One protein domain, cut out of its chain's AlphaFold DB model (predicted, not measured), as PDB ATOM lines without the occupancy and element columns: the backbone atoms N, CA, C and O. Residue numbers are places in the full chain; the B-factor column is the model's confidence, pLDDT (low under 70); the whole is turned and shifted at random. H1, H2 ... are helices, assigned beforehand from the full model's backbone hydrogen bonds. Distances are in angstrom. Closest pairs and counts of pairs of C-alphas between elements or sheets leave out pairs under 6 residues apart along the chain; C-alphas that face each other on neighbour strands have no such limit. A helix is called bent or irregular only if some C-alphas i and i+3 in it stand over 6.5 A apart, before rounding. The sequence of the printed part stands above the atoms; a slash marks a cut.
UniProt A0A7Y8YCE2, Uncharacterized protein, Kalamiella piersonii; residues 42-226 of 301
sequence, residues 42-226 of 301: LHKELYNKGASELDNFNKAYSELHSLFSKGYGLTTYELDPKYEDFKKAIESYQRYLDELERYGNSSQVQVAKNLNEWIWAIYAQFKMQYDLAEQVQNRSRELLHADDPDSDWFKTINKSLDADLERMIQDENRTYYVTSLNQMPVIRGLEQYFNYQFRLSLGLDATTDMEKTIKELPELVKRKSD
ATOM      1  N   LEU A  42      39.093 -12.614 -49.885       83.44
ATOM      2  CA  LEU A  42      38.058 -12.485 -48.860       83.44
ATOM      3  C   LEU A  42      38.439 -13.219 -47.565       83.44
ATOM      4  O   LEU A  42      38.324 -12.659 -46.479       83.44
ATOM      5  N   HIS A  43      38.959 -14.450 -47.652       81.56
ATOM      6  CA  HIS A  43      39.428 -15.192 -46.473       81.56
ATOM      7  C   HIS A  43      40.587 -14.485 -45.767       81.56
ATOM      8  O   HIS A  43      40.635 -14.446 -44.537       81.56
ATOM      9  N   LYS A  44      41.521 -13.914 -46.532       83.56
ATOM     10  CA  LYS A  44      42.641 -13.143 -45.986       83.56
ATOM     11  C   LYS A  44      42.162 -11.858 -45.309       83.56
ATOM     12  O   LYS A  44      42.685 -11.505 -44.254       83.56
ATOM     13  N   GLU A  45      41.182 -11.172 -45.890       87.50
ATOM     14  CA  GLU A  45      40.562  -9.983 -45.302       87.50
ATOM     15  C   GLU A  45      39.850 -10.318 -43.988       87.50
ATOM     16  O   GLU A  45      40.143  -9.697 -42.966       87.50
ATOM     17  N   LEU A  46      39.015 -11.365 -43.977       88.44
ATOM     18  CA  LEU A  46      38.340 -11.855 -42.771       88.44
ATOM     19  C   LEU A  46      39.333 -12.267 -41.679       88.44
ATOM     20  O   LEU A  46      39.103 -11.978 -40.504       88.44
ATOM     21  N   TYR A  47      40.440 -12.916 -42.045       89.38
ATOM     22  CA  TYR A  47      41.496 -13.282 -41.103       89.38
ATOM     23  C   TYR A  47      42.182 -12.046 -40.510       89.38
ATOM     24  O   TYR A  47      42.274 -11.913 -39.291       89.38
ATOM     25  N   ASN A  48      42.631 -11.115 -41.356       89.75
ATOM     26  CA  ASN A  48      43.324  -9.904 -40.911       89.75
ATOM     27  C   ASN A  48      42.423  -9.022 -40.043       89.75
ATOM     28  O   ASN A  48      42.874  -8.487 -39.029       89.75
ATOM     29  N   LYS A  49      41.148  -8.891 -40.423       92.19
ATOM     30  CA  LYS A  49      40.155  -8.165 -39.640       92.19
ATOM     31  C   LYS A  49      39.938  -8.836 -38.289       92.19
ATOM     32  O   LYS A  49      40.077  -8.172 -37.271       92.19
ATOM     33  N   GLY A  50      39.711 -10.151 -38.265       92.50
ATOM     34  CA  GLY A  50      39.556 -10.908 -37.022       92.50
ATOM     35  C   GLY A  50      40.757 -10.772 -36.088       92.50
ATOM     36  O   GLY A  50      40.583 -10.500 -34.902       92.50
ATOM     37  N   ALA A  51      41.975 -10.877 -36.624       92.75
ATOM     38  CA  ALA A  51      43.203 -10.670 -35.864       92.75
ATOM     39  C   ALA A  51      43.295  -9.248 -35.282       92.75
ATOM     40  O   ALA A  51      43.671  -9.085 -34.123       92.75
ATOM     41  N   SER A  52      42.914  -8.227 -36.056       96.50
ATOM     42  CA  SER A  52      42.883  -6.839 -35.581       96.50
ATOM     43  C   SER A  52      41.842  -6.617 -34.481       96.50
ATOM     44  O   SER A  52      42.127  -5.914 -33.514       96.50
ATOM     45  N   GLU A  53      40.641  -7.184 -34.609       96.81
ATOM     46  CA  GLU A  53      39.592  -7.045 -33.590       96.81
ATOM     47  C   GLU A  53      39.972  -7.763 -32.288       96.81
ATOM     48  O   GLU A  53      39.767  -7.224 -31.201       96.81
ATOM     49  N   LEU A  54      40.592  -8.944 -32.382       96.69
ATOM     50  CA  LEU A  54      41.088  -9.675 -31.214       96.69
ATOM     51  C   LEU A  54      42.271  -8.972 -30.543       96.69
ATOM     52  O   LEU A  54      42.349  -8.951 -29.317       96.69
ATOM     53  N   ASP A  55      43.174  -8.350 -31.302       97.44
ATOM     54  CA  ASP A  55      44.240  -7.513 -30.735       97.44
ATOM     55  C   ASP A  55      43.662  -6.302 -29.981       97.44
ATOM     56  O   ASP A  55      44.072  -6.016 -28.852       97.44
ATOM     57  N   ASN A  56      42.647  -5.640 -30.546       97.75
ATOM     58  CA  ASN A  56      41.933  -4.548 -29.878       97.75
ATOM     59  C   ASN A  56      41.257  -5.014 -28.579       97.75
ATOM     60  O   ASN A  56      41.405  -4.358 -27.545       97.75
ATOM     61  N   PHE A  57      40.565  -6.157 -28.608       97.81
ATOM     62  CA  PHE A  57      39.983  -6.776 -27.415       97.81
ATOM     63  C   PHE A  57      41.051  -7.069 -26.353       97.81
ATOM     64  O   PHE A  57      40.901  -6.658 -25.203       97.81
ATOM     65  N   ASN A  58      42.154  -7.721 -26.731       97.44
ATOM     66  CA  ASN A  58      43.231  -8.092 -25.814       97.44
ATOM     67  C   ASN A  58      43.887  -6.871 -25.160       97.44
ATOM     68  O   ASN A  58      44.168  -6.887 -23.958       97.44
ATOM     69  N   LYS A  59      44.101  -5.797 -25.928       98.00
ATOM     70  CA  LYS A  59      44.608  -4.522 -25.406       98.00
ATOM     71  C   LYS A  59      43.637  -3.909 -24.405       98.00
ATOM     72  O   LYS A  59      44.043  -3.624 -23.281       98.00
ATOM     73  N   ALA A  60      42.365  -3.767 -24.772       97.94
ATOM     74  CA  ALA A  60      41.364  -3.163 -23.898       97.94
ATOM     75  C   ALA A  60      41.150  -3.984 -22.611       97.94
ATOM     76  O   ALA A  60      41.119  -3.420 -21.515       97.94
ATOM     77  N   TYR A  61      41.110  -5.317 -22.722       97.62
ATOM     78  CA  TYR A  61      41.109  -6.225 -21.575       97.62
ATOM     79  C   TYR A  61      42.331  -5.998 -20.681       97.62
ATOM     80  O   TYR A  61      42.186  -5.823 -19.475       97.62
ATOM     81  N   SER A  62      43.539  -5.989 -21.256       96.12
ATOM     82  CA  SER A  62      44.777  -5.844 -20.487       96.12
ATOM     83  C   SER A  62      44.853  -4.500 -19.766       96.12
ATOM     84  O   SER A  62      45.373  -4.435 -18.653       96.12
ATOM     85  N   GLU A  63      44.368  -3.426 -20.383       96.25
ATOM     86  CA  GLU A  63      44.336  -2.104 -19.763       96.25
ATOM     87  C   GLU A  63      43.345  -2.044 -18.602       96.25
ATOM     88  O   GLU A  63      43.707  -1.562 -17.526       96.25
ATOM     89  N   LEU A  64      42.130  -2.573 -18.790       96.00
ATOM     90  CA  LEU A  64      41.120  -2.638 -17.737       96.00
ATOM     91  C   LEU A  64      41.585  -3.542 -16.590       96.00
ATOM     92  O   LEU A  64      41.609  -3.113 -15.441       96.00
ATOM     93  N   HIS A  65      42.048  -4.756 -16.893       93.50
ATOM     94  CA  HIS A  65      42.584  -5.694 -15.904       93.50
ATOM     95  C   HIS A  65      43.792  -5.119 -15.154       93.50
ATOM     96  O   HIS A  65      43.938  -5.328 -13.949       93.50
ATOM     97  N   SER A  66      44.624  -4.309 -15.822       91.69
ATOM     98  CA  SER A  66      45.746  -3.637 -15.166       91.69
ATOM     99  C   SER A  66      45.311  -2.622 -14.104       91.69
ATOM    100  O   SER A  66      46.098  -2.368 -13.192       91.69
ATOM    101  N   LEU A  67      44.110  -2.037 -14.183       91.94
ATOM    102  CA  LEU A  67      43.595  -1.196 -13.094       91.94
ATOM    103  C   LEU A  67      43.379  -2.025 -11.826       91.94
ATOM    104  O   LEU A  67      43.787  -1.613 -10.744       91.94
ATOM    105  N   PHE A  68      42.826  -3.228 -11.981       89.00
ATOM    106  CA  PHE A  68      42.542  -4.149 -10.881       89.00
ATOM    107  C   PHE A  68      43.809  -4.744 -10.258       89.00
ATOM    108  O   PHE A  68      43.784  -5.115  -9.087       89.00
ATOM    109  N   SER A  69      44.915  -4.838 -11.010       83.94
ATOM    110  CA  SER A  69      46.208  -5.268 -10.455       83.94
ATOM    111  C   SER A  69      46.951  -4.162  -9.709       83.94
ATOM    112  O   SER A  69      47.726  -4.459  -8.804       83.94
ATOM    113  N   LYS A  70      46.759  -2.898 -10.104       84.88
ATOM    114  CA  LYS A  70      47.485  -1.742  -9.551       84.88
ATOM    115  C   LYS A  70      46.769  -1.069  -8.389       84.88
ATOM    116  O   LYS A  70      47.401  -0.303  -7.665       84.88
ATOM    117  N   GLY A  71      45.469  -1.292  -8.244       83.31
ATOM    118  CA  GLY A  71      44.664  -0.633  -7.233       83.31
ATOM    119  C   GLY A  71      43.476  -1.469  -6.799       83.31
ATOM    120  O   GLY A  71      43.125  -2.472  -7.422       83.31
ATOM    121  N   TYR A  72      42.859  -1.010  -5.717       87.31
ATOM    122  CA  TYR A  72      41.670  -1.616  -5.152       87.31
ATOM    123  C   TYR A  72      40.638  -0.574  -4.734       87.31
ATOM    124  O   TYR A  72      40.957   0.613  -4.569       87.31
ATOM    125  N   GLY A  73      39.391  -1.019  -4.570       89.69
ATOM    126  CA  GLY A  73      38.280  -0.119  -4.280       89.69
ATOM    127  C   GLY A  73      38.130   0.896  -5.409       89.69
ATOM    128  O   GLY A  73      38.182   2.110  -5.175       89.69
ATOM    129  N   LEU A  74      38.085   0.395  -6.644       93.38
ATOM    130  CA  LEU A  74      38.037   1.218  -7.846       93.38
ATOM    131  C   LEU A  74      36.661   1.885  -7.952       93.38
ATOM    132  O   LEU A  74      35.628   1.222  -7.902       93.38
ATOM    133  N   THR A  75      36.649   3.211  -8.077       94.94
ATOM    134  CA  THR A  75      35.426   3.991  -8.320       94.94
ATOM    135  C   THR A  75      35.083   4.011  -9.810       94.94
ATOM    136  O   THR A  75      35.971   3.830 -10.644       94.94
ATOM    137  N   THR A  76      33.836   4.323 -10.178       95.75
ATOM    138  CA  THR A  76      33.470   4.535 -11.590       95.75
ATOM    139  C   THR A  76      34.323   5.634 -12.223       95.75
ATOM    140  O   THR A  76      34.849   5.446 -13.306       95.75
ATOM    141  N   TYR A  77      34.667   6.708 -11.499       93.88
ATOM    142  CA  TYR A  77      35.577   7.743 -12.018       93.88
ATOM    143  C   TYR A  77      36.946   7.207 -12.478       93.88
ATOM    144  O   TYR A  77      37.590   7.817 -13.330       93.88
ATOM    145  N   GLU A  78      37.412   6.102 -11.893       94.38
ATOM    146  CA  GLU A  78      38.653   5.425 -12.282       94.38
ATOM    147  C   GLU A  78      38.413   4.350 -13.355       94.38
ATOM    148  O   GLU A  78      39.282   4.133 -14.201       94.38
ATOM    149  N   LEU A  79      37.254   3.684 -13.328       94.81
ATOM    150  CA  LEU A  79      36.896   2.589 -14.234       94.81
ATOM    151  C   LEU A  79      36.392   3.074 -15.599       94.81
ATOM    152  O   LEU A  79      36.781   2.484 -16.607       94.81
ATOM    153  N   ASP A  80      35.570   4.130 -15.645       95.12
ATOM    154  CA  ASP A  80      34.821   4.597 -16.823       95.12
ATOM    155  C   ASP A  80      35.656   4.602 -18.108       95.12
ATOM    156  O   ASP A  80      35.225   3.990 -19.088       95.12
ATOM    157  N   PRO A  81      36.859   5.217 -18.152       95.25
ATOM    158  CA  PRO A  81      37.581   5.338 -19.412       95.25
ATOM    159  C   PRO A  81      37.956   3.971 -19.992       95.25
ATOM    160  O   PRO A  81      37.758   3.719 -21.177       95.25
ATOM    161  N   LYS A  82      38.468   3.067 -19.148       96.19
ATOM    162  CA  LYS A  82      38.917   1.735 -19.579       96.19
ATOM    163  C   LYS A  82      37.761   0.767 -19.772       96.19
ATOM    164  O   LYS A  82      37.831  -0.095 -20.643       96.19
ATOM    165  N   TYR A  83      36.694   0.928 -19.001       96.69
ATOM    166  CA  TYR A  83      35.478   0.149 -19.159       96.69
ATOM    167  C   TYR A  83      34.771   0.460 -20.489       96.69
ATOM    168  O   TYR A  83      34.378  -0.462 -21.205       96.69
ATOM    169  N   GLU A  84      34.684   1.735 -20.880       97.19
ATOM    170  CA  GLU A  84      34.103   2.135 -22.167       97.19
ATOM    171  C   GLU A  84      34.950   1.690 -23.367       97.19
ATOM    172  O   GLU A  84      34.403   1.243 -24.377       97.19
ATOM    173  N   ASP A  85      36.280   1.755 -23.270       97.38
ATOM    174  CA  ASP A  85      37.167   1.223 -24.314       97.38
ATOM    175  C   ASP A  85      36.999  -0.297 -24.469       97.38
ATOM    176  O   ASP A  85      36.909  -0.809 -25.590       97.38
ATOM    177  N   PHE A  86      36.868  -1.019 -23.353       97.56
ATOM    178  CA  PHE A  86      36.604  -2.454 -23.357       97.56
ATOM    179  C   PHE A  86      35.253  -2.802 -23.990       97.56
ATOM    180  O   PHE A  86      35.185  -3.670 -24.862       97.56
ATOM    181  N   LYS A  87      34.191  -2.074 -23.631       97.56
ATOM    182  CA  LYS A  87      32.861  -2.223 -24.233       97.56
ATOM    183  C   LYS A  87      32.894  -2.020 -25.752       97.56
ATOM    184  O   LYS A  87      32.381  -2.857 -26.491       97.56
ATOM    185  N   LYS A  88      33.551  -0.957 -26.230       97.81
ATOM    186  CA  LYS A  88      33.698  -0.689 -27.672       97.81
ATOM    187  C   LYS A  88      34.445  -1.804 -28.398       97.81
ATOM    188  O   LYS A  88      34.077  -2.139 -29.523       97.81
ATOM    189  N   ALA A  89      35.480  -2.379 -27.784       97.75
ATOM    190  CA  ALA A  89      36.228  -3.484 -28.380       97.75
ATOM    191  C   ALA A  89      35.349  -4.734 -28.565       97.75
ATOM    192  O   ALA A  89      35.386  -5.361 -29.623       97.75
ATOM    193  N   ILE A  90      34.494  -5.047 -27.586       96.50
ATOM    194  CA  ILE A  90      33.536  -6.162 -27.668       96.50
ATOM    195  C   ILE A  90      32.491  -5.915 -28.758       96.50
ATOM    196  O   ILE A  90      32.240  -6.787 -29.586       96.50
ATOM    197  N   GLU A  91      31.909  -4.714 -28.807       96.00
ATOM    198  CA  GLU A  91      30.954  -4.331 -29.855       96.00
ATOM    199  C   GLU A  91      31.591  -4.396 -31.253       96.00
ATOM    200  O   GLU A  91      30.945  -4.784 -32.229       96.00
ATOM    201  N   SER A  92      32.875  -4.048 -31.367       95.94
ATOM    202  CA  SER A  92      33.623  -4.162 -32.618       95.94
ATOM    203  C   SER A  92      33.824  -5.617 -33.045       95.94
ATOM    204  O   SER A  92      33.526  -5.956 -34.193       95.94
ATOM    205  N   TYR A  93      34.204  -6.498 -32.114       96.19
ATOM    206  CA  TYR A  93      34.307  -7.935 -32.376       96.19
ATOM    207  C   TYR A  93      32.955  -8.559 -32.761       96.19
ATOM    208  O   TYR A  93      32.888  -9.363 -33.691       96.19
ATOM    209  N   GLN A  94      31.857  -8.134 -32.129       95.06
ATOM    210  CA  GLN A  94      30.507  -8.574 -32.495       95.06
ATOM    211  C   GLN A  94      30.158  -8.204 -33.944       95.06
ATOM    212  O   GLN A  94      29.636  -9.034 -34.682       95.06
ATOM    213  N   ARG A  95      30.498  -6.989 -34.394       94.38
ATOM    214  CA  ARG A  95      30.294  -6.592 -35.801       94.38
ATOM    215  C   ARG A  95      31.136  -7.422 -36.766       94.38
ATOM    216  O   ARG A  95      30.689  -7.707 -37.873       94.38
ATOM    217  N   TYR A  96      32.348  -7.802 -36.365       95.00
ATOM    218  CA  TYR A  96      33.162  -8.733 -37.142       95.00
ATOM    219  C   TYR A  96      32.520 -10.120 -37.230       95.00
ATOM    220  O   TYR A  96      32.517 -10.713 -38.307       95.00
ATOM    221  N   LEU A  97      31.929 -10.616 -36.141       93.88
ATOM    222  CA  LEU A  97      31.214 -11.889 -36.145       93.88
ATOM    223  C   LEU A  97      30.054 -11.880 -37.153       93.88
ATOM    224  O   LEU A  97      29.936 -12.822 -37.933       93.88
ATOM    225  N   ASP A  98      29.268 -10.802 -37.209       91.31
ATOM    226  CA  ASP A  98      28.167 -10.657 -38.174       91.31
ATOM    227  C   ASP A  98      28.652 -10.694 -39.638       91.31
ATOM    228  O   ASP A  98      27.935 -11.130 -40.540       91.31
ATOM    229  N   GLU A  99      29.868 -10.215 -39.903       88.88
ATOM    230  CA  GLU A  99      30.496 -10.277 -41.225       88.88
ATOM    231  C   GLU A  99      31.051 -11.672 -41.527       88.88
ATOM    232  O   GLU A  99      30.848 -12.204 -42.621       88.88
ATOM    233  N   LEU A 100      31.689 -12.296 -40.539       89.69
ATOM    234  CA  LEU A 100      32.176 -13.664 -40.632       89.69
ATOM    235  C   LEU A 100      31.028 -14.652 -40.881       89.69
ATOM    236  O   LEU A 100      31.201 -15.596 -41.640       89.69
ATOM    237  N   GLU A 101      29.844 -14.427 -40.312       90.25
ATOM    238  CA  GLU A 101      28.649 -15.233 -40.591       90.25
ATOM    239  C   GLU A 101      28.204 -15.178 -42.058       90.25
ATOM    240  O   GLU A 101      27.628 -16.142 -42.564       90.25
ATOM    241  N   ARG A 102      28.458 -14.063 -42.752       84.62
ATOM    242  CA  ARG A 102      28.058 -13.877 -44.156       84.62
ATOM    243  C   ARG A 102      29.045 -14.497 -45.132       84.62
ATOM    244  O   ARG A 102      28.633 -14.956 -46.197       84.62
ATOM    245  N   TYR A 103      30.330 -14.445 -44.799       84.62
ATOM    246  CA  TYR A 103      31.411 -14.694 -45.755       84.62
ATOM    247  C   TYR A 103      32.372 -15.812 -45.342       84.62
ATOM    248  O   TYR A 103      33.079 -16.351 -46.194       84.62
ATOM    249  N   GLY A 104      32.412 -16.157 -44.058       83.81
ATOM    250  CA  GLY A 104      33.235 -17.228 -43.515       83.81
ATOM    251  C   GLY A 104      32.602 -18.606 -43.686       83.81
ATOM    252  O   GLY A 104      31.427 -18.760 -44.024       83.81
ATOM    253  N   ASN A 105      33.397 -19.641 -43.428       85.88
ATOM    254  CA  ASN A 105      32.901 -21.013 -43.406       85.88
ATOM    255  C   ASN A 105      32.293 -21.385 -42.040       85.88
ATOM    256  O   ASN A 105      32.536 -20.739 -41.019       85.88
ATOM    257  N   SER A 106      31.521 -22.473 -42.008       88.31
ATOM    258  CA  SER A 106      30.803 -22.917 -40.806       88.31
ATOM    259  C   SER A 106      31.715 -23.169 -39.606       88.31
ATOM    260  O   SER A 106      31.333 -22.879 -38.476       88.31
ATOM    261  N   SER A 107      32.921 -23.696 -39.834       87.81
ATOM    262  CA  SER A 107      33.862 -24.007 -38.759       87.81
ATOM    263  C   SER A 107      34.460 -22.738 -38.150       87.81
ATOM    264  O   SER A 107      34.538 -22.627 -36.929       87.81
ATOM    265  N   GLN A 108      34.817 -21.753 -38.979       90.56
ATOM    266  CA  GLN A 108      35.272 -20.431 -38.535       90.56
ATOM    267  C   GLN A 108      34.193 -19.740 -37.698       90.56
ATOM    268  O   GLN A 108      34.468 -19.303 -36.583       90.56
ATOM    269  N   VAL A 109      32.955 -19.700 -38.203       92.25
ATOM    270  CA  VAL A 109      31.817 -19.085 -37.504       92.25
ATOM    271  C   VAL A 109      31.558 -19.770 -36.164       92.25
ATOM    272  O   VAL A 109      31.376 -19.096 -35.155       92.25
ATOM    273  N   GLN A 110      31.577 -21.105 -36.123       93.62
ATOM    274  CA  GLN A 110      31.329 -21.853 -34.892       93.62
ATOM    275  C   GLN A 110      32.371 -21.547 -33.808       93.62
ATOM    276  O   GLN A 110      32.011 -21.351 -32.645       93.62
ATOM    277  N   VAL A 111      33.655 -21.500 -34.174       93.38
ATOM    278  CA  VAL A 111      34.722 -21.178 -33.217       93.38
ATOM    279  C   VAL A 111      34.640 -19.717 -32.778       93.38
ATOM    280  O   VAL A 111      34.760 -19.449 -31.584       93.38
ATOM    281  N   ALA A 112      34.357 -18.787 -33.695       94.38
ATOM    282  CA  ALA A 112      34.194 -17.371 -33.370       94.38
ATOM    283  C   ALA A 112      33.005 -17.110 -32.431       94.38
ATOM    284  O   ALA A 112      33.119 -16.307 -31.511       94.38
ATOM    285  N   LYS A 113      31.883 -17.824 -32.598       95.12
ATOM    286  CA  LYS A 113      30.741 -17.748 -31.671       95.12
ATOM    287  C   LYS A 113      31.107 -18.201 -30.266       95.12
ATOM    288  O   LYS A 113      30.818 -17.489 -29.312       95.12
ATOM    289  N   ASN A 114      31.785 -19.341 -30.149       93.38
ATOM    290  CA  ASN A 114      32.259 -19.831 -28.856       93.38
ATOM    291  C   ASN A 114      33.231 -18.825 -28.216       93.38
ATOM    292  O   ASN A 114      33.066 -18.445 -27.065       93.38
ATOM    293  N   LEU A 115      34.198 -18.307 -28.980       95.38
ATOM    294  CA  LEU A 115      35.106 -17.251 -28.520       95.38
ATOM    295  C   LEU A 115      34.343 -16.012 -28.018       95.38
ATOM    296  O   LEU A 115      34.639 -15.500 -26.939       95.38
ATOM    297  N   ASN A 116      33.312 -15.583 -28.749       95.94
ATOM    298  CA  ASN A 116      32.457 -14.465 -28.364       95.94
ATOM    299  C   ASN A 116      31.709 -14.715 -27.043       95.94
ATOM    300  O   ASN A 116      31.610 -13.807 -26.224       95.94
ATOM    301  N   GLU A 117      31.217 -15.931 -26.792       95.00
ATOM    302  CA  GLU A 117      30.566 -16.282 -25.518       95.00
ATOM    303  C   GLU A 117      31.508 -16.065 -24.323       95.00
ATOM    304  O   GLU A 117      31.103 -15.497 -23.307       95.00
ATOM    305  N   TRP A 118      32.785 -16.434 -24.456       95.44
ATOM    306  CA  TRP A 118      33.792 -16.196 -23.417       95.44
ATOM    307  C   TRP A 118      34.159 -14.717 -23.265       95.44
ATOM    308  O   TRP A 118      34.316 -14.241 -22.138       95.44
ATOM    309  N   ILE A 119      34.244 -13.974 -24.371       96.19
ATOM    310  CA  ILE A 119      34.437 -12.517 -24.358       96.19
ATOM    311  C   ILE A 119      33.296 -11.833 -23.585       96.19
ATOM    312  O   ILE A 119      33.546 -11.041 -22.672       96.19
ATOM    313  N   TRP A 120      32.044 -12.197 -23.875       95.81
ATOM    314  CA  TRP A 120      30.872 -11.698 -23.151       95.81
ATOM    315  C   TRP A 120      30.846 -12.143 -21.688       95.81
ATOM    316  O   TRP A 120      30.415 -11.379 -20.822       95.81
ATOM    317  N   ALA A 121      31.347 -13.338 -21.375       92.25
ATOM    318  CA  ALA A 121      31.461 -13.801 -19.997       92.25
ATOM    319  C   ALA A 121      32.451 -12.957 -19.175       92.25
ATOM    320  O   ALA A 121      32.166 -12.691 -18.005       92.25
ATOM    321  N   ILE A 122      33.573 -12.513 -19.762       94.88
ATOM    322  CA  ILE A 122      34.493 -11.544 -19.133       94.88
ATOM    323  C   ILE A 122      33.809 -10.182 -18.982       94.88
ATOM    324  O   ILE A 122      33.873  -9.577 -17.911       94.88
ATOM    325  N   TYR A 123      33.120  -9.709 -20.025       96.06
ATOM    326  CA  TYR A 123      32.367  -8.455 -19.970       96.06
ATOM    327  C   TYR A 123      31.359  -8.421 -18.830       96.06
ATOM    328  O   TYR A 123      31.313  -7.449 -18.080       96.06
ATOM    329  N   ALA A 124      30.602  -9.501 -18.649       94.00
ATOM    330  CA  ALA A 124      29.641  -9.614 -17.565       94.00
ATOM    331  C   ALA A 124      30.299  -9.484 -16.178       94.00
ATOM    332  O   ALA A 124      29.699  -8.867 -15.301       94.00
ATOM    333  N   GLN A 125      31.527  -9.999 -15.982       92.50
ATOM    334  CA  GLN A 125      32.259  -9.819 -14.717       92.50
ATOM    335  C   GLN A 125      32.581  -8.342 -14.474       92.50
ATOM    336  O   GLN A 125      32.220  -7.785 -13.441       92.50
ATOM    337  N   PHE A 126      33.204  -7.678 -15.451       95.62
ATOM    338  CA  PHE A 126      33.567  -6.269 -15.301       95.62
ATOM    339  C   PHE A 126      32.351  -5.354 -15.184       95.62
ATOM    340  O   PHE A 126      32.395  -4.389 -14.425       95.62
ATOM    341  N   LYS A 127      31.259  -5.664 -15.891       96.31
ATOM    342  CA  LYS A 127      30.000  -4.934 -15.762       96.31
ATOM    343  C   LYS A 127      29.436  -5.053 -14.350       96.31
ATOM    344  O   LYS A 127      29.047  -4.044 -13.775       96.31
ATOM    345  N   MET A 128      29.386  -6.266 -13.800       94.12
ATOM    346  CA  MET A 128      28.882  -6.488 -12.446       94.12
ATOM    347  C   MET A 128      29.687  -5.683 -11.421       94.12
ATOM    348  O   MET A 128      29.096  -4.984 -10.598       94.12
ATOM    349  N   GLN A 129      31.016  -5.692 -11.535       94.00
ATOM    350  CA  GLN A 129      31.869  -4.878 -10.677       94.00
ATOM    351  C   GLN A 129      31.619  -3.374 -10.851       94.00
ATOM    352  O   GLN A 129      31.560  -2.635  -9.868       94.00
ATOM    353  N   TYR A 130      31.488  -2.909 -12.094       96.75
ATOM    354  CA  TYR A 130      31.206  -1.509 -12.397       96.75
ATOM    355  C   TYR A 130      29.886  -1.054 -11.755       96.75
ATOM    356  O   TYR A 130      29.846  -0.019 -11.092       96.75
ATOM    357  N   ASP A 131      28.827  -1.857 -11.889       97.31
ATOM    358  CA  ASP A 131      27.513  -1.572 -11.306       97.31
ATOM    359  C   ASP A 131      27.587  -1.517  -9.763       97.31
ATOM    360  O   ASP A 131      26.950  -0.670  -9.130       97.31
ATOM    361  N   LEU A 132      28.398  -2.380  -9.135       96.25
ATOM    362  CA  LEU A 132      28.637  -2.344  -7.686       96.25
ATOM    363  C   LEU A 132      29.388  -1.075  -7.259       96.25
ATOM    364  O   LEU A 132      29.020  -0.458  -6.256       96.25
ATOM    365  N   ALA A 133      30.395  -0.643  -8.022       96.88
ATOM    366  CA  ALA A 133      31.094   0.616  -7.770       96.88
ATOM    367  C   ALA A 133      30.154   1.825  -7.878       96.88
ATOM    368  O   ALA A 133      30.161   2.702  -7.006       96.88
ATOM    369  N   GLU A 134      29.281   1.831  -8.886       97.56
ATOM    370  CA  GLU A 134      28.254   2.858  -9.049       97.56
ATOM    371  C   GLU A 134      27.287   2.880  -7.855       97.56
ATOM    372  O   GLU A 134      26.994   3.949  -7.307       97.56
ATOM    373  N   GLN A 135      26.838   1.710  -7.389       97.38
ATOM    374  CA  GLN A 135      25.985   1.597  -6.205       97.38
ATOM    375  C   GLN A 135      26.658   2.201  -4.963       97.38
ATOM    376  O   GLN A 135      26.036   2.995  -4.249       97.38
ATOM    377  N   VAL A 136      27.933   1.881  -4.719       97.56
ATOM    378  CA  VAL A 136      28.701   2.435  -3.593       97.56
ATOM    379  C   VAL A 136      28.848   3.956  -3.720       97.56
ATOM    380  O   VAL A 136      28.686   4.676  -2.730       97.56
ATOM    381  N   GLN A 137      29.109   4.488  -4.918       96.75
ATOM    382  CA  GLN A 137      29.160   5.939  -5.142       96.75
ATOM    383  C   GLN A 137      27.823   6.622  -4.884       96.75
ATOM    384  O   GLN A 137      27.788   7.665  -4.227       96.75
ATOM    385  N   ASN A 138      26.722   6.034  -5.347       96.25
ATOM    386  CA  ASN A 138      25.388   6.570  -5.107       96.25
ATOM    387  C   ASN A 138      25.066   6.585  -3.610       96.25
ATOM    388  O   ASN A 138      24.648   7.617  -3.084       96.25
ATOM    389  N   ARG A 139      25.382   5.504  -2.888       96.00
ATOM    390  CA  ARG A 139      25.209   5.435  -1.433       96.00
ATOM    391  C   ARG A 139      26.099   6.434  -0.684       96.00
ATOM    392  O   ARG A 139      25.676   7.032   0.302       96.00
ATOM    393  N   SER A 140      27.319   6.658  -1.171       96.06
ATOM    394  CA  SER A 140      28.241   7.674  -0.643       96.06
ATOM    395  C   SER A 140      27.673   9.085  -0.814       96.06
ATOM    396  O   SER A 140      27.746   9.895   0.108       96.06
ATOM    397  N   ARG A 141      27.048   9.369  -1.966       94.81
ATOM    398  CA  ARG A 141      26.343  10.633  -2.224       94.81
ATOM    399  C   ARG A 141      25.161  10.821  -1.271       94.81
ATOM    400  O   ARG A 141      25.044  11.877  -0.656       94.81
ATOM    401  N   GLU A 142      24.324   9.799  -1.097       93.19
ATOM    402  CA  GLU A 142      23.205   9.826  -0.142       93.19
ATOM    403  C   GLU A 142      23.675  10.110   1.291       93.19
ATOM    404  O   GLU A 142      23.084  10.940   1.983       93.19
ATOM    405  N   LEU A 143      24.772   9.474   1.722       93.69
ATOM    406  CA  LEU A 143      25.335   9.683   3.055       93.69
ATOM    407  C   LEU A 143      25.782  11.137   3.260       93.69
ATOM    408  O   LEU A 143      25.567  11.707   4.327       93.69
ATOM    409  N   LEU A 144      26.375  11.755   2.235       91.94
ATOM    410  CA  LEU A 144      26.830  13.149   2.284       91.94
ATOM    411  C   LEU A 144      25.666  14.152   2.326       91.94
ATOM    412  O   LEU A 144      25.812  15.240   2.890       91.94
ATOM    413  N   HIS A 145      24.499  13.782   1.797       89.00
ATOM    414  CA  HIS A 145      23.280  14.585   1.896       89.00
ATOM    415  C   HIS A 145      22.577  14.488   3.255       89.00
ATOM    416  O   HIS A 145      21.767  15.354   3.574       89.00
ATOM    417  N   ALA A 146      22.884  13.487   4.083       86.81
ATOM    418  CA  ALA A 146      22.230  13.324   5.378       86.81
ATOM    419  C   ALA A 146      22.619  14.441   6.370       86.81
ATOM    420  O   ALA A 146      23.802  14.709   6.622       86.81
ATOM    421  N   ASP A 147      21.606  15.105   6.942       74.00
ATOM    422  CA  ASP A 147      21.771  16.347   7.707       74.00
ATOM    423  C   ASP A 147      22.242  16.177   9.159       74.00
ATOM    424  O   ASP A 147      22.943  17.049   9.707       74.00
ATOM    425  N   ASP A 148      21.931  15.024   9.736       82.12
ATOM    426  CA  ASP A 148      22.199  14.679  11.122       82.12
ATOM    427  C   ASP A 148      22.893  13.306  11.221       82.12
ATOM    428  O   ASP A 148      22.262  12.291  10.904       82.12
ATOM    429  N   PRO A 149      24.168  13.257  11.660       80.81
ATOM    430  CA  PRO A 149      24.899  12.013  11.898       80.81
ATOM    431  C   PRO A 149      24.255  11.084  12.938       80.81
ATOM    432  O   PRO A 149      24.487   9.876  12.895       80.81
ATOM    433  N   ASP A 150      23.445  11.620  13.854       84.88
ATOM    434  CA  ASP A 150      22.812  10.831  14.916       84.88
ATOM    435  C   ASP A 150      21.458  10.236  14.497       84.88
ATOM    436  O   ASP A 150      20.938   9.338  15.174       84.88
ATOM    437  N   SER A 151      20.917  10.669  13.353       89.81
ATOM    438  CA  SER A 151      19.639  10.191  12.825       89.81
ATOM    439  C   SER A 151      19.668   8.708  12.435       89.81
ATOM    440  O   SER A 151      20.666   8.182  11.931       89.81
ATOM    441  N   ASP A 152      18.532   8.023  12.601       89.44
ATOM    442  CA  ASP A 152      18.374   6.623  12.174       89.44
ATOM    443  C   ASP A 152      18.564   6.457  10.662       89.44
ATOM    444  O   ASP A 152      19.081   5.438  10.199       89.44
ATOM    445  N   TRP A 153      18.211   7.489   9.893       88.44
ATOM    446  CA  TRP A 153      18.463   7.558   8.458       88.44
ATOM    447  C   TRP A 153      19.962   7.511   8.141       88.44
ATOM    448  O   TRP A 153      20.394   6.658   7.364       88.44
ATOM    449  N   PHE A 154      20.773   8.353   8.796       92.31
ATOM    450  CA  PHE A 154      22.226   8.343   8.626       92.31
ATOM    451  C   PHE A 154      22.827   6.991   9.013       92.31
ATOM    452  O   PHE A 154      23.584   6.409   8.238       92.31
ATOM    453  N   LYS A 155      22.454   6.451  10.180       92.88
ATOM    454  CA  LYS A 155      22.933   5.140  10.651       92.88
ATOM    455  C   LYS A 155      22.603   4.023   9.659       92.88
ATOM    456  O   LYS A 155      23.449   3.165   9.404       92.88
ATOM    457  N   THR A 156      21.406   4.060   9.071       93.19
ATOM    458  CA  THR A 156      20.955   3.087   8.067       93.19
ATOM    459  C   THR A 156      21.773   3.188   6.782       93.19
ATOM    460  O   THR A 156      22.330   2.179   6.353       93.19
ATOM    461  N   ILE A 157      21.919   4.386   6.199       93.75
ATOM    462  CA  ILE A 157      22.740   4.578   4.991       93.75
ATOM    463  C   ILE A 157      24.183   4.159   5.260       93.75
ATOM    464  O   ILE A 157      24.780   3.459   4.447       93.75
ATOM    465  N   ASN A 158      24.744   4.562   6.401       94.38
ATOM    466  CA  ASN A 158      26.127   4.279   6.755       94.38
ATOM    467  C   ASN A 158      26.397   2.768   6.841       94.38
ATOM    468  O   ASN A 158      27.393   2.296   6.298       94.38
ATOM    469  N   LYS A 159      25.482   2.012   7.463       94.19
ATOM    470  CA  LYS A 159      25.558   0.547   7.535       94.19
ATOM    471  C   LYS A 159      25.400  -0.106   6.159       94.19
ATOM    472  O   LYS A 159      26.120  -1.052   5.853       94.19
ATOM    473  N   SER A 160      24.483   0.392   5.330       93.88
ATOM    474  CA  SER A 160      24.303  -0.104   3.960       93.88
ATOM    475  C   SER A 160      25.524   0.173   3.087       93.88
ATOM    476  O   SER A 160      25.941  -0.708   2.349       93.88
ATOM    477  N   LEU A 161      26.151   1.348   3.217       95.38
ATOM    478  CA  LEU A 161      27.402   1.674   2.529       95.38
ATOM    479  C   LEU A 161      28.517   0.699   2.910       95.38
ATOM    480  O   LEU A 161      29.253   0.240   2.044       95.38
ATOM    481  N   ASP A 162      28.617   0.350   4.191       92.88
ATOM    482  CA  ASP A 162      29.594  -0.631   4.653       92.88
ATOM    483  C   ASP A 162      29.337  -2.025   4.052       92.88
ATOM    484  O   ASP A 162      30.290  -2.716   3.697       92.88
ATOM    485  N   ALA A 163      28.079  -2.446   3.909       91.38
ATOM    486  CA  ALA A 163      27.739  -3.718   3.268       91.38
ATOM    487  C   ALA A 163      27.996  -3.700   1.747       91.38
ATOM    488  O   ALA A 163      28.545  -4.658   1.202       91.38
ATOM    489  N   ASP A 164      27.641  -2.601   1.077       94.50
ATOM    490  CA  ASP A 164      27.834  -2.420  -0.365       94.50
ATOM    491  C   ASP A 164      29.330  -2.401  -0.720       94.50
ATOM    492  O   ASP A 164      29.741  -3.067  -1.669       94.50
ATOM    493  N   LEU A 165      30.158  -1.719   0.082       92.31
ATOM    494  CA  LEU A 165      31.620  -1.735  -0.051       92.31
ATOM    495  C   LEU A 165      32.171  -3.156   0.036       92.31
ATOM    496  O   LEU A 165      32.929  -3.591  -0.821       92.31
ATOM    497  N   GLU A 166      31.777  -3.903   1.061       87.38
ATOM    498  CA  GLU A 166      32.277  -5.259   1.264       87.38
ATOM    499  C   GLU A 166      31.936  -6.177   0.084       87.38
ATOM    500  O   GLU A 166      32.819  -6.856  -0.443       87.38
ATOM    501  N   ARG A 167      30.689  -6.125  -0.402       87.81
ATOM    502  CA  ARG A 167      30.277  -6.858  -1.605       87.81
ATOM    503  C   ARG A 167      31.076  -6.426  -2.837       87.81
ATOM    504  O   ARG A 167      31.507  -7.286  -3.601       87.81
ATOM    505  N   MET A 168      31.273  -5.123  -3.029       91.88
ATOM    506  CA  MET A 168      32.008  -4.583  -4.172       91.88
ATOM    507  C   MET A 168      33.455  -5.077  -4.199       91.88
ATOM    508  O   MET A 168      33.932  -5.484  -5.249       91.88
ATOM    509  N   ILE A 169      34.181  -5.087  -3.077       86.31
ATOM    510  CA  ILE A 169      35.575  -5.556  -3.123       86.31
ATOM    511  C   ILE A 169      35.687  -7.078  -3.218       86.31
ATOM    512  O   ILE A 169      36.593  -7.583  -3.886       86.31
ATOM    513  N   GLN A 170      34.756  -7.820  -2.619       81.88
ATOM    514  CA  GLN A 170      34.683  -9.263  -2.846       81.88
ATOM    515  C   GLN A 170      34.521  -9.578  -4.338       81.88
ATOM    516  O   GLN A 170      35.224 -10.449  -4.857       81.88
ATOM    517  N   ASP A 171      33.650  -8.846  -5.037       86.00
ATOM    518  CA  ASP A 171      33.477  -9.021  -6.478       86.00
ATOM    519  C   ASP A 171      34.671  -8.498  -7.290       86.00
ATOM    520  O   ASP A 171      35.065  -9.136  -8.262       86.00
ATOM    521  N   GLU A 172      35.340  -7.429  -6.850       88.31
ATOM    522  CA  GLU A 172      36.575  -6.931  -7.473       88.31
ATOM    523  C   GLU A 172      37.680  -7.999  -7.468       88.31
ATOM    524  O   GLU A 172      38.319  -8.265  -8.491       88.31
ATOM    525  N   ASN A 173      37.872  -8.656  -6.319       83.25
ATOM    526  CA  ASN A 173      38.811  -9.762  -6.157       83.25
ATOM    527  C   ASN A 173      38.418 -10.959  -7.029       83.25
ATOM    528  O   ASN A 173      39.246 -11.504  -7.761       83.25
ATOM    529  N   ARG A 174      37.142 -11.358  -6.976       83.38
ATOM    530  CA  ARG A 174      36.609 -12.461  -7.782       83.38
ATOM    531  C   ARG A 174      36.817 -12.197  -9.271       83.38
ATOM    532  O   ARG A 174      37.350 -13.060  -9.963       83.38
ATOM    533  N   THR A 175      36.449 -11.011  -9.745       87.81
ATOM    534  CA  THR A 175      36.615 -10.574 -11.135       87.81
ATOM    535  C   THR A 175      38.075 -10.677 -11.551       87.81
ATOM    536  O   THR A 175      38.369 -11.346 -12.538       87.81
ATOM    537  N   TYR A 176      39.005 -10.128 -10.761       87.94
ATOM    538  CA  TYR A 176      40.436 -10.178 -11.068       87.94
ATOM    539  C   TYR A 176      40.952 -11.600 -11.330       87.94
ATOM    540  O   TYR A 176      41.642 -11.838 -12.329       87.94
ATOM    541  N   TYR A 177      40.624 -12.546 -10.444       82.12
ATOM    542  CA  TYR A 177      41.114 -13.922 -10.531       82.12
ATOM    543  C   TYR A 177      40.371 -14.750 -11.580       82.12
ATOM    544  O   TYR A 177      41.008 -15.467 -12.352       82.12
ATOM    545  N   VAL A 178      39.041 -14.644 -11.649       84.38
ATOM    546  CA  VAL A 178      38.226 -15.403 -12.610       84.38
ATOM    547  C   VAL A 178      38.599 -15.027 -14.041       84.38
ATOM    548  O   VAL A 178      38.809 -15.919 -14.868       84.38
ATOM    549  N   THR A 179      38.750 -13.732 -14.337       89.56
ATOM    550  CA  THR A 179      39.079 -13.312 -15.701       89.56
ATOM    551  C   THR A 179      40.501 -13.719 -16.080       89.56
ATOM    552  O   THR A 179      40.711 -14.243 -17.169       89.56
ATOM    553  N   SER A 180      41.485 -13.542 -15.190       87.38
ATOM    554  CA  SER A 180      42.898 -13.781 -15.523       87.38
ATOM    555  C   SER A 180      43.328 -15.245 -15.501       87.38
ATOM    556  O   SER A 180      44.134 -15.642 -16.342       87.38
ATOM    557  N   LEU A 181      42.817 -16.046 -14.565       82.56
ATOM    558  CA  LEU A 181      43.287 -17.418 -14.347       82.56
ATOM    559  C   LEU A 181      42.400 -18.476 -14.999       82.56
ATOM    560  O   LEU A 181      42.867 -19.596 -15.219       82.56
ATOM    561  N   ASN A 182      41.145 -18.139 -15.306       84.44
ATOM    562  CA  ASN A 182      40.200 -19.059 -15.935       84.44
ATOM    563  C   ASN A 182      39.812 -18.592 -17.346       84.44
ATOM    564  O   ASN A 182      40.187 -19.233 -18.327       84.44
ATOM    565  N   GLN A 183      39.131 -17.450 -17.467       91.31
ATOM    566  CA  GLN A 183      38.483 -17.074 -18.728       91.31
ATOM    567  C   GLN A 183      39.486 -16.673 -19.822       91.31
ATOM    568  O   GLN A 183      39.391 -17.151 -20.951       91.31
ATOM    569  N   MET A 184      40.482 -15.837 -19.513       93.62
ATOM    570  CA  MET A 184      41.445 -15.349 -20.508       93.62
ATOM    571  C   MET A 184      42.329 -16.464 -21.106       93.62
ATOM    572  O   MET A 184      42.554 -16.449 -22.317       93.62
ATOM    573  N   PRO A 185      42.813 -17.463 -20.337       91.56
ATOM    574  CA  PRO A 185      43.458 -18.644 -20.914       91.56
ATOM    575  C   PRO A 185      42.581 -19.397 -21.922       91.56
ATOM    576  O   PRO A 185      43.080 -19.788 -22.977       91.56
ATOM    577  N   VAL A 186      41.283 -19.562 -21.636       93.06
ATOM    578  CA  VAL A 186      40.340 -20.201 -22.569       93.06
ATOM    579  C   VAL A 186      40.187 -19.367 -23.839       93.06
ATOM    580  O   VAL A 186      40.293 -19.915 -24.935       93.06
ATOM    581  N   ILE A 187      40.025 -18.045 -23.709       95.12
ATOM    582  CA  ILE A 187      39.956 -17.117 -24.849       95.12
ATOM    583  C   ILE A 187      41.199 -17.248 -25.726       95.12
ATOM    584  O   ILE A 187      41.061 -17.509 -26.915       95.12
ATOM    585  N   ARG A 188      42.408 -17.181 -25.155       93.81
ATOM    586  CA  ARG A 188      43.660 -17.350 -25.919       93.81
ATOM    587  C   ARG A 188      43.718 -18.690 -26.647       93.81
ATOM    588  O   ARG A 188      44.215 -18.767 -27.768       93.81
ATOM    589  N   GLY A 189      43.209 -19.753 -26.024       92.31
ATOM    590  CA  GLY A 189      43.128 -21.053 -26.676       92.31
ATOM    591  C   GLY A 189      42.149 -21.072 -27.849       92.31
ATOM    592  O   GLY A 189      42.465 -21.602 -28.914       92.31
ATOM    593  N   LEU A 190      40.983 -20.445 -27.682       94.75
ATOM    594  CA  LEU A 190      39.976 -20.311 -28.731       94.75
ATOM    595  C   LEU A 190      40.439 -19.390 -29.866       94.75
ATOM    596  O   LEU A 190      40.142 -19.685 -31.018       94.75
ATOM    597  N   GLU A 191      41.226 -18.351 -29.584       95.06
ATOM    598  CA  GLU A 191      41.890 -17.526 -30.601       95.06
ATOM    599  C   GLU A 191      42.842 -18.363 -31.468       95.06
ATOM    600  O   GLU A 191      42.804 -18.281 -32.696       95.06
ATOM    601  N   GLN A 192      43.661 -19.232 -30.859       93.56
ATOM    602  CA  GLN A 192      44.520 -20.149 -31.623       93.56
ATOM    603  C   GLN A 192      43.702 -21.161 -32.426       93.56
ATOM    604  O   GLN A 192      44.027 -21.442 -33.581       93.56
ATOM    605  N   TYR A 193      42.610 -21.671 -31.853       93.62
ATOM    606  CA  TYR A 193      41.715 -22.564 -32.580       93.62
ATOM    607  C   TYR A 193      41.045 -21.862 -33.766       93.62
ATOM    608  O   TYR A 193      40.907 -22.447 -34.840       93.62
ATOM    609  N   PHE A 194      40.692 -20.590 -33.606       94.19
ATOM    610  CA  PHE A 194      40.118 -19.763 -34.655       94.19
ATOM    611  C   PHE A 194      41.116 -19.520 -35.793       94.19
ATOM    612  O   PHE A 194      40.797 -19.758 -36.960       94.19
ATOM    613  N   ASN A 195      42.359 -19.167 -35.456       92.38
ATOM    614  CA  ASN A 195      43.449 -19.032 -36.423       92.38
ATOM    615  C   ASN A 195      43.691 -20.340 -37.191       92.38
ATOM    616  O   ASN A 195      43.896 -20.325 -38.408       92.38
ATOM    617  N   TYR A 196      43.615 -21.483 -36.505       92.44
ATOM    618  CA  TYR A 196      43.713 -22.787 -37.150       92.44
ATOM    619  C   TYR A 196      42.586 -23.030 -38.168       92.44
ATOM    620  O   TYR A 196      42.869 -23.530 -39.254       92.44
ATOM    621  N   GLN A 197      41.340 -22.616 -37.899       90.62
ATOM    622  CA  GLN A 197      40.249 -22.752 -38.879       90.62
ATOM    623  C   GLN A 197      40.500 -21.957 -40.170       90.62
ATOM    624  O   GLN A 197      40.128 -22.402 -41.259       90.62
ATOM    625  N   PHE A 198      41.173 -20.807 -40.088       88.94
ATOM    626  CA  PHE A 198      41.620 -20.085 -41.283       88.94
ATOM    627  C   PHE A 198      42.752 -20.806 -42.011       88.94
ATOM    628  O   PHE A 198      42.694 -20.943 -43.232       88.94
ATOM    629  N   ARG A 199      43.748 -21.335 -41.296       89.38
ATOM    630  CA  ARG A 199      44.832 -22.118 -41.916       89.38
ATOM    631  C   ARG A 199      44.304 -23.350 -42.641       89.38
ATOM    632  O   ARG A 199      44.649 -23.570 -43.800       89.38
ATOM    633  N   LEU A 200      43.401 -24.085 -41.998       87.25
ATOM    634  CA  LEU A 200      42.784 -25.276 -42.562       87.25
ATOM    635  C   LEU A 200      42.012 -24.955 -43.850       87.25
ATOM    636  O   LEU A 200      42.099 -25.708 -44.816       87.25
ATOM    637  N   SER A 201      41.330 -23.802 -43.908       81.50
ATOM    638  CA  SER A 201      40.637 -23.350 -45.127       81.50
ATOM    639  C   SER A 201      41.575 -23.065 -46.309       81.50
ATOM    640  O   SER A 201      41.145 -23.105 -47.457       81.50
ATOM    641  N   LEU A 202      42.862 -22.835 -46.033       80.56
ATOM    642  CA  LEU A 202      43.922 -22.648 -47.027       80.56
ATOM    643  C   LEU A 202      44.711 -23.941 -47.304       80.56
ATOM    644  O   LEU A 202      45.702 -23.903 -48.030       80.56
ATOM    645  N   GLY A 203      44.315 -25.075 -46.714       80.00
ATOM    646  CA  GLY A 203      45.048 -26.342 -46.812       80.00
ATOM    647  C   GLY A 203      46.373 -26.352 -46.044       80.00
ATOM    648  O   GLY A 203      47.256 -27.144 -46.360       80.00
ATOM    649  N   LEU A 204      46.533 -25.456 -45.066       82.94
ATOM    650  CA  LEU A 204      47.722 -25.374 -44.224       82.94
ATOM    651  C   LEU A 204      47.493 -26.106 -42.902       82.94
ATOM    652  O   LEU A 204      46.507 -25.858 -42.205       82.94
ATOM    653  N   ASP A 205      48.461 -26.936 -42.520       87.50
ATOM    654  CA  ASP A 205      48.453 -27.623 -41.231       87.50
ATOM    655  C   ASP A 205      48.590 -26.646 -40.053       87.50
ATOM    656  O   ASP A 205      49.065 -25.503 -40.188       87.50
ATOM    657  N   ALA A 206      48.170 -27.109 -38.874       89.75
ATOM    658  CA  ALA A 206      48.402 -26.409 -37.618       89.75
ATOM    659  C   ALA A 206      49.908 -26.262 -37.357       89.75
ATOM    660  O   ALA A 206      50.712 -27.121 -37.720       89.75
ATOM    661  N   THR A 207      50.299 -25.168 -36.709       91.44
ATOM    662  CA  THR A 207      51.641 -25.078 -36.130       91.44
ATOM    663  C   THR A 207      51.701 -25.917 -34.850       91.44
ATOM    664  O   THR A 207      50.675 -26.175 -34.215       91.44
ATOM    665  N   THR A 208      52.897 -26.344 -34.443       91.06
ATOM    666  CA  THR A 208      53.103 -27.155 -33.227       91.06
ATOM    667  C   THR A 208      52.528 -26.482 -31.975       91.06
ATOM    668  O   THR A 208      51.938 -27.125 -31.108       91.06
ATOM    669  N   ASP A 209      52.697 -25.168 -31.894       90.06
ATOM    670  CA  ASP A 209      52.163 -24.269 -30.877       90.06
ATOM    671  C   ASP A 209      50.626 -24.236 -30.883       90.06
ATOM    672  O   ASP A 209      50.025 -24.456 -29.830       90.06
ATOM    673  N   MET A 210      49.982 -24.081 -32.049       91.00
ATOM    674  CA  MET A 210      48.519 -24.167 -32.161       91.00
ATOM    675  C   MET A 210      47.999 -25.529 -31.712       91.00
ATOM    676  O   MET A 210      47.056 -25.597 -30.926       91.00
ATOM    677  N   GLU A 211      48.611 -26.623 -32.174       90.19
ATOM    678  CA  GLU A 211      48.178 -27.967 -31.792       90.19
ATOM    679  C   GLU A 211      48.222 -28.182 -30.286       90.19
ATOM    680  O   GLU A 211      47.292 -28.757 -29.719       90.19
ATOM    681  N   LYS A 212      49.307 -27.744 -29.642       91.62
ATOM    682  CA  LYS A 212      49.465 -27.862 -28.196       91.62
ATOM    683  C   LYS A 212      48.342 -27.113 -27.480       91.62
ATOM    684  O   LYS A 212      47.633 -27.707 -26.675       91.62
ATOM    685  N   THR A 213      48.137 -25.845 -27.826       89.50
ATOM    686  CA  THR A 213      47.106 -25.012 -27.202       89.50
ATOM    687  C   THR A 213      45.694 -25.564 -27.433       89.50
ATOM    688  O   THR A 213      44.884 -25.592 -26.509       89.50
ATOM    689  N   ILE A 214      45.395 -26.063 -28.636       88.44
ATOM    690  CA  ILE A 214      44.090 -26.659 -28.956       88.44
ATOM    691  C   ILE A 214      43.867 -27.959 -28.170       88.44
ATOM    692  O   ILE A 214      42.758 -28.203 -27.699       88.44
ATOM    693  N   LYS A 215      44.902 -28.790 -27.985       89.94
ATOM    694  CA  LYS A 215      44.810 -30.026 -27.184       89.94
ATOM    695  C   LYS A 215      44.560 -29.742 -25.698       89.94
ATOM    696  O   LYS A 215      43.904 -30.546 -25.045       89.94
ATOM    697  N   GLU A 216      45.029 -28.605 -25.190       90.25
ATOM    698  CA  GLU A 216      44.837 -28.169 -23.798       90.25
ATOM    699  C   GLU A 216      43.453 -27.526 -23.550       90.25
ATOM    700  O   GLU A 216      42.987 -27.487 -22.411       90.25
ATOM    701  N   LEU A 217      42.743 -27.064 -24.591       87.56
ATOM    702  CA  LEU A 217      41.440 -26.389 -24.458       87.56
ATOM    703  C   LEU A 217      40.397 -27.161 -23.631       87.56
ATOM    704  O   LEU A 217      39.778 -26.544 -22.763       87.56
ATOM    705  N   PRO A 218      40.168 -28.475 -23.839       87.81
ATOM    706  CA  PRO A 218      39.201 -29.216 -23.036       87.81
ATOM    707  C   PRO A 218      39.540 -29.210 -21.545       87.81
ATOM    708  O   PRO A 218      38.630 -29.216 -20.720       87.81
ATOM    709  N   GLU A 219      40.827 -29.200 -21.193       86.31
ATOM    710  CA  GLU A 219      41.279 -29.111 -19.805       86.31
ATOM    711  C   GLU A 219      41.078 -27.701 -19.253       86.31
ATOM    712  O   GLU A 219      40.590 -27.562 -18.136       86.31
ATOM    713  N   LEU A 220      41.368 -26.661 -20.042       84.94
ATOM    714  CA  LEU A 220      41.139 -25.263 -19.658       84.94
ATOM    715  C   LEU A 220      39.652 -24.956 -19.433       84.94
ATOM    716  O   LEU A 220      39.312 -24.324 -18.440       84.94
ATOM    717  N   VAL A 221      38.766 -25.447 -20.305       83.00
ATOM    718  CA  VAL A 221      37.305 -25.264 -20.186       83.00
ATOM    719  C   VAL A 221      36.735 -26.045 -19.000       83.00
ATOM    720  O   VAL A 221      35.818 -25.581 -18.327       83.00
ATOM    721  N   LYS A 222      37.262 -27.249 -18.740       78.94
ATOM    722  CA  LYS A 222      36.859 -28.078 -17.591       78.94
ATOM    723  C   LYS A 222      37.499 -27.643 -16.289       78.94
ATOM    724  O   LYS A 222      37.041 -28.094 -15.237       78.94
ATOM    725  N   ARG A 223      38.541 -26.809 -16.347       71.19
ATOM    726  CA  ARG A 223      39.080 -26.125 -15.183       71.19
ATOM    727  C   ARG A 223      37.917 -25.330 -14.624       71.19
ATOM    728  O   ARG A 223      37.547 -24.267 -15.125       71.19
ATOM    729  N   LYS A 224      37.293 -25.884 -13.587       56.75
ATOM    730  CA  LYS A 224      36.379 -25.117 -12.762       56.75
ATOM    731  C   LYS A 224      37.123 -23.844 -12.373       56.75
ATOM    732  O   LYS A 224      38.360 -23.803 -12.333       56.75
ATOM    733  N   SER A 225      36.391 -22.800 -12.017       54.38
ATOM    734  CA  SER A 225      36.963 -21.851 -11.072       54.38
ATOM    735  C   SER A 225      37.160 -22.597  -9.738       54.38
ATOM    736  O   SER A 225      36.487 -22.307  -8.760       54.38
ATOM    737  N   ASP A 226      38.061 -23.582  -9.689       43.12
ATOM    738  CA  ASP A 226      38.571 -24.233  -8.480       43.12
ATOM    739  C   ASP A 226      39.509 -23.260  -7.744       43.12
ATOM    740  O   ASP A 226      40.452 -23.643  -7.061       43.12
TER     741      ASP A 226
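This is residues 42 to 226 of the 301 residues of an uncharacterized protein of Kalamiella piersonii (UniProt A0A7Y8YCE2). The model is a long rod of helices: H1, H2, H3 and H4b form an up-and-down bundle, each running against the one before. H3 and H4a continue beyond it as a long hairpin, and short H5 packs on H4b. The printed part has 185 residues, five named helices and no named strand: all helix, loose, radius of gyration of the C-alphas 20.8 A, spans 75 by 32 by 25 A.

H1, residues 42 to 70, begins at C-alpha 42 (38.058, -12.485, -48.860). H2 is residues 76 to 103; H3, residues 106 to 145, is 57.3 A long. H4, residues 152 to 201, assigned as one helix by its hydrogen bonds, is bent, with C-alphas 181 and 184 6.8 A apart: H4a ends at 181, H4b begins at 184. H5, residues 208 to 222, ends at C-alpha 222 (36.859, -28.078, -17.591).

H1 and H2 touch, closest C-alphas Ala 60 and Phe 86, 4.8 A. H3 and H4a touch at a shallow tilt of 24 degrees, closest C-alphas Leu 132 and Met 168, 5.4 A. H4b and H5 touch at a steep tilt of 47 degrees, closest C-alphas Gly 189 and Thr 213, 5.6 A. Every O i to N i+4 pair is within hydrogen-bond range in H3, H4a and H4b; H1 has 24 of 25, H2 21 of 24, H5 9 of 11.

The farthest C-alphas, Asp 150 and Gly 203, are 75.4 A apart. The printed part has no cut and no long link; pLDDT is under 70 at residues 224 to 226.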